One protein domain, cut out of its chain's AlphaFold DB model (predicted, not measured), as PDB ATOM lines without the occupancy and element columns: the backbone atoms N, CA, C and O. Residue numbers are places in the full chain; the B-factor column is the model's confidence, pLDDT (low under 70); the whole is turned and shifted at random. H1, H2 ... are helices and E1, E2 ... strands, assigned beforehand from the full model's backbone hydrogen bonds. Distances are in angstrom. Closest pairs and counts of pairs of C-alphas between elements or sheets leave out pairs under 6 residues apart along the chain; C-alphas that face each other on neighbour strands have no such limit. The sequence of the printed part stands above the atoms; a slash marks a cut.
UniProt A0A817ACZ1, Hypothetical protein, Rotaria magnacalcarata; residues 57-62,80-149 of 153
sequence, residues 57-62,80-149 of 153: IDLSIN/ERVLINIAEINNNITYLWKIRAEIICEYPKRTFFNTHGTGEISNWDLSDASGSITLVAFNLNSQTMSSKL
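AT A GLANCE: This is residues 57 to 62 and 80 to 149 of the 153 residues of the protein "Hypothetical protein" of Rotaria magnacalcarata (UniProt A0A817ACZ1). What does the model look like? A long, twisted ribbon of strands runs through it: E5 and E6 form a hairpin, E3 and E4 line the other side of E5 at different places along it, and H1 packs over one face along E5 and E6. Near the closed end of that hairpin is a small second sheet, E1 and E2, and E2 runs on into E3; the E4 and E5 hairpin makes the opposite end. What is the make-up? The 76 printed residues have six named strands, E1 to E6, followed along the chain by one named helix, H1, and the class is mixed, helices and strands; in the larger, branched sheet E3, E4 and E6 are each antiparallel neighbours of E5, and in the smaller sheet E1 and E2 are parallel. How large is it? It is only just compact, close to loose, with a radius of gyration of the C-alphas of 13.7 A and spans of 36 by 26 by 20 A.

IN THESE COORDINATES: Where is the larger sheet? E5, residues 117 to 127, is 32.9 A long and begins at C-alpha 117 (-45.737, 27.093, 41.516). E6 is residues 132 to 138, 20.1 A; E4 is residues 110 to 114, 13.6 A; E3 is residues 102 to 106, 10.9 A. Where are the other elements? E1 is residues 82 to 84, beginning at C-alpha 82 (-79.424, 20.202, 52.792), and E2 is residues 97 to 99. H1, residues 140 to 148, is 12.8 A long and ends at C-alpha 148 (-63.381, 8.586, 47.603).

HOW THE PARTS SIT: How is E5 paired? E3, with N 104 and O 125 at 2.8 A, and E4, with N 112 and O 119 at 2.9 A, lie on one side of it. E6 lies on the other side, with N 124 and O 135 at 2.9 A. E4, E5 and E6 form a meander, each strand the antiparallel neighbour of the one before, and the sheet is only just strongly twisted, with C-alphas up to 4.1 A off its best plane. Where is H1? It is on this sheet at a height of 8.3 A, over E5 and E6, along the strands at 23 degrees to E5 on the local plane; its closest C-alphas to E5 are Ser 142 and Ser 122, 5.1 A. Every O i to N i+4 pair in H1 is within hydrogen-bond range. What of E1 and E2? They are parallel neighbours, with N 98 and O 82 at 2.8 A, and E2 runs on into E3 at 82 degrees.

THE WHOLE: How far does it reach? The two C-alphas farthest apart, those of Thr 115 and Ala 129, are 40.8 A apart. Where is it cut or long-linked? Residues 63 to 79 are not printed, and C-alphas 62 and 80 are 15.2 A apart; E1 to E2 is a long link of 12 residues. Where is confidence low? Residues 57 to 62, 80 and 92 to 94 are under 70, and the mean pLDDT of the printed part is 80.1.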
ATOM      1  N   ILE A  57     -71.210  13.522  48.591       34.47
ATOM      2  CA  ILE A  57     -70.113  14.461  48.346       34.47
ATOM      3  C   ILE A  57     -70.338  15.685  49.224       34.47
ATOM      4  O   ILE A  57     -71.156  16.558  48.942       34.47
ATOM      5  N   ASP A  58     -69.583  15.731  50.312       33.25
ATOM      6  CA  ASP A  58     -69.614  16.821  51.266       33.25
ATOM      7  C   ASP A  58     -68.767  18.016  50.785       33.25
ATOM      8  O   ASP A  58     -67.671  18.262  51.284       33.25
ATOM      9  N   LEU A  59     -69.298  18.816  49.854       36.72
ATOM     10  CA  LEU A  59     -68.665  20.058  49.387       36.72
ATOM     11  C   LEU A  59     -68.882  21.200  50.395       36.72
ATOM     12  O   LEU A  59     -69.824  21.979  50.295       36.72
ATOM     13  N   SER A  60     -68.002  21.324  51.392       35.75
ATOM     14  CA  SER A  60     -67.955  22.529  52.232       35.75
ATOM     15  C   SER A  60     -67.135  23.621  51.547       35.75
ATOM     16  O   SER A  60     -65.905  23.553  51.536       35.75
ATOM     17  N   ILE A  61     -67.807  24.635  51.001       30.45
ATOM     18  CA  ILE A  61     -67.167  25.875  50.551       30.45
ATOM     19  C   ILE A  61     -66.765  26.661  51.802       30.45
ATOM     20  O   ILE A  61     -67.616  27.050  52.605       30.45
ATOM     21  N   ASN A  62     -65.463  26.867  51.999       29.48
ATOM     22  CA  ASN A  62     -64.977  27.698  53.092       29.48
ATOM     23  C   ASN A  62     -65.337  29.156  52.811       29.48
ATOM     24  O   ASN A  62     -64.893  29.731  51.816       29.48
ATOM     25  N   GLU A  80     -76.587  21.472  59.275       61.69
ATOM     26  CA  GLU A  80     -77.151  20.347  58.566       61.69
ATOM     27  C   GLU A  80     -77.146  20.685  57.080       61.69
ATOM     28  O   GLU A  80     -77.718  21.674  56.618       61.69
ATOM     29  N   ARG A  81     -76.391  19.892  56.323       71.81
ATOM     30  CA  ARG A  81     -76.228  20.106  54.891       71.81
ATOM     31  C   ARG A  81     -77.485  19.615  54.188       71.81
ATOM     32  O   ARG A  81     -77.792  18.425  54.260       71.81
ATOM     33  N   VAL A  82     -78.172  20.513  53.491       79.56
ATOM     34  CA  VAL A  82     -79.424  20.202  52.792       79.56
ATOM     35  C   VAL A  82     -79.117  19.431  51.508       79.56
ATOM     36  O   VAL A  82     -78.258  19.843  50.728       79.56
ATOM     37  N   LEU A  83     -79.805  18.308  51.283       82.94
ATOM     38  CA  LEU A  83     -79.740  17.582  50.015       82.94
ATOM     39  C   LEU A  83     -80.559  18.331  48.958       82.94
ATOM     40  O   LEU A  83     -81.757  18.525  49.146       82.94
ATOM     41  N   ILE A  84     -79.916  18.716  47.861       84.69
ATOM     42  CA  ILE A  84     -80.533  19.414  46.727       84.69
ATOM     43  C   ILE A  84     -80.260  18.662  45.422       84.69
ATOM     44  O   ILE A  84     -79.375  17.801  45.363       84.69
ATOM     45  N   ASN A  85     -81.004  18.999  44.374       87.75
ATOM     46  CA  ASN A  85     -80.745  18.510  43.024       87.75
ATOM     47  C   ASN A  85     -79.690  19.377  42.317       87.75
ATOM     48  O   ASN A  85     -79.537  20.560  42.624       87.75
ATOM     49  N   ILE A  86     -78.993  18.822  41.320       86.31
ATOM     50  CA  ILE A  86     -78.001  19.568  40.526       86.31
ATOM     51  C   ILE A  86     -78.600  20.836  39.900       86.31
ATOM     52  O   ILE A  86     -77.964  21.887  39.943       86.31
ATOM     53  N   ALA A  87     -79.821  20.774  39.360       85.75
ATOM     54  CA  ALA A  87     -80.475  21.923  38.723       85.75
ATOM     55  C   ALA A  87     -80.734  23.102  39.680       85.75
ATOM     56  O   ALA A  87     -80.953  24.228  39.234       85.75
ATOM     57  N   GLU A  88     -80.718  22.855  40.990       83.75
ATOM     58  CA  GLU A  88     -80.922  23.885  42.005       83.75
ATOM     59  C   GLU A  88     -79.615  24.605  42.354       83.75
ATOM     60  O   GLU A  88     -79.673  25.706  42.904       83.75
ATOM     61  N   ILE A  89     -78.454  24.036  41.989       83.06
ATOM     62  CA  ILE A  89     -77.139  24.641  42.212       83.06
ATOM     63  C   ILE A  89     -77.061  25.968  41.463       83.06
ATOM     64  O   ILE A  89     -76.984  26.032  40.237       83.06
ATOM     65  N   ASN A  90     -77.036  27.053  42.227       80.38
ATOM     66  CA  ASN A  90     -76.836  28.394  41.713       80.38
ATOM     67  C   ASN A  90     -76.000  29.222  42.696       80.38
ATOM     68  O   ASN A  90     -75.826  28.862  43.862       80.38
ATOM     69  N   ASN A  91     -75.504  30.365  42.223       70.69
ATOM     70  CA  ASN A  91     -74.624  31.240  43.003       70.69
ATOM     71  C   ASN A  91     -75.309  31.892  44.221       70.69
ATOM     72  O   ASN A  91     -74.623  32.490  45.045       70.69
ATOM     73  N   ASN A  92     -76.636  31.788  44.346       68.38
ATOM     74  CA  ASN A  92     -77.413  32.382  45.435       68.38
ATOM     75  C   ASN A  92     -77.725  31.385  46.563       68.38
ATOM     76  O   ASN A  92     -78.429  31.747  47.506       68.38
ATOM     77  N   ILE A  93     -77.226  30.145  46.505       67.56
ATOM     78  CA  ILE A  93     -77.360  29.215  47.630       67.56
ATOM     79  C   ILE A  93     -76.469  29.695  48.783       67.56
ATOM     80  O   ILE A  93     -75.244  29.705  48.690       67.56
ATOM     81  N   THR A  94     -77.097  30.086  49.890       61.97
ATOM     82  CA  THR A  94     -76.429  30.661  51.070       61.97
ATOM     83  C   THR A  94     -76.104  29.639  52.163       61.97
ATOM     84  O   THR A  94     -75.412  29.969  53.130       61.97
ATOM     85  N   TYR A  95     -76.585  28.403  52.016       70.88
ATOM     86  CA  TYR A  95     -76.399  27.305  52.963       70.88
ATOM     87  C   TYR A  95     -75.435  26.241  52.426       70.88
ATOM     88  O   TYR A  95     -75.158  26.166  51.232       70.88
ATOM     89  N   LEU A  96     -74.907  25.405  53.324       78.62
ATOM     90  CA  LEU A  96     -74.131  24.230  52.931       78.62
ATOM     91  C   LEU A  96     -75.071  23.169  52.355       78.62
ATOM     92  O   LEU A  96     -76.092  22.848  52.962       78.62
ATOM     93  N   TRP A  97     -74.708  22.598  51.215       81.62
ATOM     94  CA  TRP A  97     -75.543  21.647  50.492       81.62
ATOM     95  C   TRP A  97     -74.808  20.336  50.205       81.62
ATOM     96  O   TRP A  97     -73.579  20.246  50.258       81.62
ATOM     97  N   LYS A  98     -75.598  19.304  49.924       87.25
ATOM     98  CA  LYS A  98     -75.183  17.998  49.411       87.25
ATOM     99  C   LYS A  98     -75.944  17.734  48.120       87.25
ATOM    100  O   LYS A  98     -77.085  18.160  47.987       87.25
ATOM    101  N   ILE A  99     -75.344  16.966  47.221       86.25
ATOM    102  CA  ILE A  99     -76.044  16.373  46.079       86.25
ATOM    103  C   ILE A  99     -75.851  14.863  46.087       86.25
ATOM    104  O   ILE A  99     -74.848  14.357  46.599       86.25
ATOM    105  N   ARG A 100     -76.798  14.149  45.480       86.81
ATOM    106  CA  ARG A 100     -76.658  12.730  45.158       86.81
ATOM    107  C   ARG A 100     -76.614  12.594  43.644       86.81
ATOM    108  O   ARG A 100     -77.635  12.754  42.992       86.81
ATOM    109  N   ALA A 101     -75.442  12.271  43.112       85.81
ATOM    110  CA  ALA A 101     -75.209  12.170  41.677       85.81
ATOM    111  C   ALA A 101     -74.333  10.956  41.342       85.81
ATOM    112  O   ALA A 101     -73.571  10.468  42.180       85.81
ATOM    113  N   GLU A 102     -74.450  10.474  40.111       86.25
ATOM    114  CA  GLU A 102     -73.607   9.433  39.534       86.25
ATOM    115  C   GLU A 102     -72.402  10.050  38.822       86.25
ATOM    116  O   GLU A 102     -72.534  11.064  38.141       86.25
ATOM    117  N   ILE A 103     -71.227   9.425  38.948       86.88
ATOM    118  CA  ILE A 103     -70.037   9.801  38.178       86.88
ATOM    119  C   ILE A 103     -70.162   9.220  36.768       86.88
ATOM    120  O   ILE A 103     -69.967   8.021  36.560       86.88
ATOM    121  N   ILE A 104     -70.420  10.080  35.787       89.19
ATOM    122  CA  ILE A 104     -70.503   9.680  34.379       89.19
ATOM    123  C   ILE A 104     -69.094   9.523  33.801       89.19
ATOM    124  O   ILE A 104     -68.772   8.515  33.155       89.19
ATOM    125  N   CYS A 105     -68.239  10.512  34.072       84.81
ATOM    126  CA  CYS A 105     -66.891  10.609  33.529       84.81
ATOM    127  C   CYS A 105     -65.888  10.966  34.628       84.81
ATOM    128  O   CYS A 105     -66.123  11.867  35.430       84.81
ATOM    129  N   GLU A 106     -64.752  10.276  34.635       87.50
ATOM    130  CA  GLU A 106     -63.569  10.648  35.409       87.50
ATOM    131  C   GLU A 106     -62.464  11.001  34.417       87.50
ATOM    132  O   GLU A 106     -62.100  10.188  33.563       87.50
ATOM    133  N   TYR A 107     -61.946  12.221  34.512       86.19
ATOM    134  CA  TYR A 107     -60.891  12.682  33.621       86.19
ATOM    135  C   TYR A 107     -59.512  12.306  34.171       86.19
ATOM    136  O   TYR A 107     -59.317  12.273  35.390       86.19
ATOM    137  N   PRO A 108     -58.511  12.105  33.293       87.56
ATOM    138  CA  PRO A 108     -57.134  11.952  33.728       87.56
ATOM    139  C   PRO A 108     -56.695  13.138  34.588       87.56
ATOM    140  O   PRO A 108     -56.947  14.300  34.254       87.56
ATOM    141  N   LYS A 109     -55.995  12.837  35.682       88.31
ATOM    142  CA  LYS A 109     -55.362  13.850  36.525       88.31
ATOM    143  C   LYS A 109     -54.376  14.666  35.687       88.31
ATOM    144  O   LYS A 109     -53.576  14.098  34.943       88.31
ATOM    145  N   ARG A 110     -54.415  15.991  35.819       89.88
ATOM    146  CA  ARG A 110     -53.500  16.906  35.121       89.88
ATOM    147  C   ARG A 110     -52.668  17.694  36.120       89.88
ATOM    148  O   ARG A 110     -53.094  17.944  37.245       89.88
ATOM    149  N   THR A 111     -51.487  18.106  35.687       90.75
ATOM    150  CA  THR A 111     -50.647  19.074  36.392       90.75
ATOM    151  C   THR A 111     -50.721  20.418  35.675       90.75
ATOM    152  O   THR A 111     -50.925  20.477  34.461       90.75
ATOM    153  N   PHE A 112     -50.590  21.509  36.420       84.06
ATOM    154  CA  PHE A 112     -50.502  22.858  35.867       84.06
ATOM    155  C   PHE A 112     -49.394  23.642  36.568       84.06
ATOM    156  O   PHE A 112     -48.986  23.304  37.678       84.06
ATOM    157  N   PHE A 113     -48.921  24.700  35.916       88.06
ATOM    158  CA  PHE A 113     -47.847  25.550  36.419       88.06
ATOM    159  C   PHE A 113     -48.268  27.011  36.289       88.06
ATOM    160  O   PHE A 113     -48.794  27.416  35.251       88.06
ATOM    161  N   ASN A 114     -48.052  27.803  37.334       87.00
ATOM    162  CA  ASN A 114     -48.265  29.247  37.321       87.00
ATOM    163  C   ASN A 114     -47.148  29.963  38.103       87.00
ATOM    164  O   ASN A 114     -46.210  29.334  38.593       87.00
ATOM    165  N   THR A 115     -47.240  31.288  38.234       89.25
ATOM    166  CA  THR A 115     -46.246  32.109  38.954       89.25
ATOM    167  C   THR A 115     -46.109  31.766  40.440       89.25
ATOM    168  O   THR A 115     -45.135  32.169  41.066       89.25
ATOM    169  N   HIS A 116     -47.066  31.032  41.006       91.75
ATOM    170  CA  HIS A 116     -47.094  30.601  42.402       91.75
ATOM    171  C   HIS A 116     -46.647  29.139  42.580       91.75
ATOM    172  O   HIS A 116     -46.594  28.657  43.710       91.75
ATOM    173  N   GLY A 117     -46.305  28.438  41.492       91.00
ATOM    174  CA  GLY A 117     -45.737  27.093  41.516       91.00
ATOM    175  C   GLY A 117     -46.510  26.071  40.686       91.00
ATOM    176  O   GLY A 117     -47.246  26.398  39.752       91.00
ATOM    177  N   THR A 118     -46.297  24.804  41.030       93.19
ATOM    178  CA  THR A 118     -46.928  23.644  40.392       93.19
ATOM    179  C   THR A 118     -48.165  23.225  41.172       93.19
ATOM    180  O   THR A 118     -48.128  23.157  42.400       93.19
ATOM    181  N   GLY A 119     -49.234  22.881  40.464       90.38
ATOM    182  CA  GLY A 119     -50.446  22.327  41.049       90.38
ATOM    183  C   GLY A 119     -50.973  21.117  40.292       90.38
ATOM    184  O   GLY A 119     -50.503  20.763  39.209       90.38
ATOM    185  N   GLU A 120     -51.974  20.480  40.885       88.62
ATOM    186  CA  GLU A 120     -52.664  19.320  40.327       88.62
ATOM    187  C   GLU A 120     -54.162  19.593  40.220       88.62
ATOM    188  O   GLU A 120     -54.724  20.314  41.043       88.62
ATOM    189  N   ILE A 121     -54.817  19.001  39.227       90.56
ATOM    190  CA  ILE A 121     -56.256  19.124  39.005       90.56
ATOM    191  C   ILE A 121     -56.849  17.761  38.627       90.56
ATOM    192  O   ILE A 121     -56.304  17.044  37.781       90.56
ATOM    193  N   SER A 122     -57.969  17.412  39.255       88.50
ATOM    194  CA  SER A 122     -58.817  16.275  38.886       88.50
ATOM    195  C   SER A 122     -60.221  16.773  38.579       88.50
ATOM    196  O   SER A 122     -60.744  17.618  39.311       88.50
ATOM    197  N   ASN A 123     -60.824  16.223  37.527       90.00
ATOM    198  CA  ASN A 123     -62.167  16.582  37.089       90.00
ATOM    199  C   ASN A 123     -63.051  15.334  37.027       90.00
ATOM    200  O   ASN A 123     -62.590  14.270  36.606       90.00
ATOM    201  N   TRP A 124     -64.328  15.498  37.361       91.31
ATOM    202  CA  TRP A 124     -65.366  14.483  37.194       91.31
ATOM    203  C   TRP A 124     -66.632  15.129  36.652       91.31
ATOM    204  O   TRP A 124     -67.020  16.191  37.132       91.31
ATOM    205  N   ASP A 125     -67.303  14.469  35.716       88.25
ATOM    206  CA  ASP A 125     -68.672  14.833  35.352       88.25
ATOM    207  C   ASP A 125     -69.647  13.983  36.156       88.25
ATOM    208  O   ASP A 125     -69.544  12.751  36.184       88.25
ATOM    209  N   LEU A 126     -70.585  14.663  36.808       88.50
ATOM    210  CA  LEU A 126     -71.611  14.088  37.662       88.50
ATOM    211  C   LEU A 126     -72.994  14.347  37.052       88.50
ATOM    212  O   LEU A 126     -73.220  15.433  36.517       88.50
ATOM    213  N   SER A 127     -73.933  13.408  37.180       85.56
ATOM    214  CA  SER A 127     -75.345  13.630  36.828       85.56
ATOM    215  C   SER A 127     -76.326  13.048  37.828       85.56
ATOM    216  O   SER A 127     -76.086  11.995  38.419       85.56
ATOM    217  N   ASP A 128     -77.481  13.687  37.926       86.88
ATOM    218  CA  ASP A 128     -78.687  13.161  38.549       86.88
ATOM    219  C   ASP A 128     -79.878  13.304  37.580       86.88
ATOM    220  O   ASP A 128     -79.711  13.618  36.402       86.88
ATOM    221  N   ALA A 129     -81.100  13.053  38.056       88.81
ATOM    222  CA  ALA A 129     -82.300  13.185  37.228       88.81
ATOM    223  C   ALA A 129     -82.619  14.637  36.815       88.81
ATOM    224  O   ALA A 129     -83.425  14.850  35.911       88.81
ATOM    225  N   SER A 130     -82.032  15.629  37.487       90.31
ATOM    226  CA  SER A 130     -82.276  17.054  37.262       90.31
ATOM    227  C   SER A 130     -81.278  17.695  36.297       90.31
ATOM    228  O   SER A 130     -81.611  18.689  35.653       90.31
ATOM    229  N   GLY A 131     -80.067  17.144  36.176       87.94
ATOM    230  CA  GLY A 131     -79.049  17.675  35.279       87.94
ATOM    231  C   GLY A 131     -77.656  17.103  35.515       87.94
ATOM    232  O   GLY A 131     -77.478  16.074  36.167       87.94
ATOM    233  N   SER A 132     -76.660  17.809  34.976       90.25
ATOM    234  CA  SER A 132     -75.248  17.431  35.059       90.25
ATOM    235  C   SER A 132     -74.381  18.603  35.507       90.25
ATOM    236  O   SER A 132     -74.681  19.759  35.208       90.25
ATOM    237  N   ILE A 133     -73.284  18.300  36.196       90.31
ATOM    238  CA  ILE A 133     -72.295  19.278  36.655       90.31
ATOM    239  C   ILE A 133     -70.885  18.696  36.555       90.31
ATOM    240  O   ILE A 133     -70.677  17.504  36.778       90.31
ATOM    241  N   THR A 134     -69.902  19.547  36.269       92.25
ATOM    242  CA  THR A 134     -68.487  19.175  36.348       92.25
ATOM    243  C   THR A 134     -67.925  19.576  37.708       92.25
ATOM    244  O   THR A 134     -67.885  20.755  38.061       92.25
ATOM    245  N   LEU A 135     -67.455  18.590  38.466       90.44
ATOM    246  CA  LEU A 135     -66.701  18.791  39.695       90.44
ATOM    247  C   LEU A 135     -65.212  18.923  39.371       90.44
ATOM    248  O   LEU A 135     -64.632  18.058  38.715       90.44
ATOM    249  N   VAL A 136     -64.583  19.974  39.890       90.31
ATOM    250  CA  VAL A 136     -63.148  20.235  39.740       90.31
ATOM    251  C   VAL A 136     -62.505  20.320  41.120       90.31
ATOM    252  O   VAL A 136     -62.945  21.094  41.968       90.31
ATOM    253  N   ALA A 137     -61.446  19.545  41.346       87.94
ATOM    254  CA  ALA A 137     -60.675  19.580  42.585       87.94
ATOM    255  C   ALA A 137     -59.201  19.877  42.305       87.94
ATOM    256  O   ALA A 137     -58.605  19.302  41.396       87.94
ATOM    257  N   PHE A 138     -58.602  20.733  43.132       88.50
ATOM    258  CA  PHE A 138     -57.207  21.158  43.010       88.50
ATOM    259  C   PHE A 138     -56.333  20.572  44.127       88.50
ATOM    260  O   PHE A 138     -56.767  20.448  45.274       88.50
ATOM    261  N   ASN A 139     -55.075  20.266  43.810       90.38
ATOM    262  CA  ASN A 139     -54.013  19.897  44.750       90.38
ATOM    263  C   ASN A 139     -54.430  18.762  45.710       90.38
ATOM    264  O   ASN A 139     -54.877  17.701  45.272       90.38
ATOM    265  N   LEU A 140     -54.328  18.968  47.029       82.88
ATOM    266  CA  LEU A 140     -54.677  17.957  48.036       82.88
ATOM    267  C   LEU A 140     -56.136  17.470  47.920       82.88
ATOM    268  O   LEU A 140     -56.425  16.299  48.183       82.88
ATOM    269  N   ASN A 141     -57.052  18.337  47.471       79.88
ATOM    270  CA  ASN A 141     -58.449  17.960  47.264       79.88
ATOM    271  C   ASN A 141     -58.602  17.007  46.075       79.88
ATOM    272  O   ASN A 141     -59.432  16.106  46.141       79.88
ATOM    273  N   SER A 142     -57.783  17.157  45.028       79.25
ATOM    274  CA  SER A 142     -57.740  16.219  43.897       79.25
ATOM    275  C   SER A 142     -57.365  14.815  44.378       79.25
ATOM    276  O   SER A 142     -58.084  13.858  44.095       79.25
ATOM    277  N   GLN A 143     -56.317  14.697  45.198       75.94
ATOM    278  CA  GLN A 143     -55.875  13.410  45.748       75.94
ATOM    279  C   GLN A 143     -56.933  12.783  46.668       75.94
ATOM    280  O   GLN A 143     -57.260  11.601  46.543       75.94
ATOM    281  N   THR A 144     -57.511  13.591  47.560       80.12
ATOM    282  CA  THR A 144     -58.539  13.134  48.502       80.12
ATOM    283  C   THR A 144     -59.791  12.661  47.765       80.12
ATOM    284  O   THR A 144     -60.307  11.585  48.069       80.12
ATOM    285  N   MET A 145     -60.273  13.425  46.781       77.31
ATOM    286  CA  MET A 145     -61.494  13.084  46.052       77.31
ATOM    287  C   MET A 145     -61.317  11.875  45.140       77.31
ATOM    288  O   MET A 145     -62.174  11.002  45.185       77.31
ATOM    289  N   SER A 146     -60.194  11.725  44.429       75.75
ATOM    290  CA  SER A 146     -59.919  10.516  43.628       75.75
ATOM    291  C   SER A 146     -59.934   9.222  44.453       75.75
ATOM    292  O   SER A 146     -60.243   8.154  43.936       75.75
ATOM    293  N   SER A 147     -59.611   9.289  45.749       73.88
ATOM    294  CA  SER A 147     -59.673   8.109  46.623       73.88
ATOM    295  C   SER A 147     -61.106   7.719  47.019       73.88
ATOM    296  O   SER A 147     -61.386   6.536  47.226       73.88
ATOM    297  N   LYS A 148     -62.001   8.713  47.109       76.50
ATOM    298  CA  LYS A 148     -63.381   8.586  47.603       76.50
ATOM    299  C   LYS A 148     -64.395   8.399  46.476       76.50
ATOM    300  O   LYS A 148     -65.369   7.675  46.642       76.50
ATOM    301  N   LEU A 149     -64.160   9.051  45.344       74.12
ATOM    302  CA  LEU A 149     -64.973   8.976  44.142       74.12
ATOM    303  C   LEU A 149     -64.417   7.860  43.268       74.12
ATOM    304  O   LEU A 149     -63.412   8.035  42.588       74.12
TER     305      LEU A 149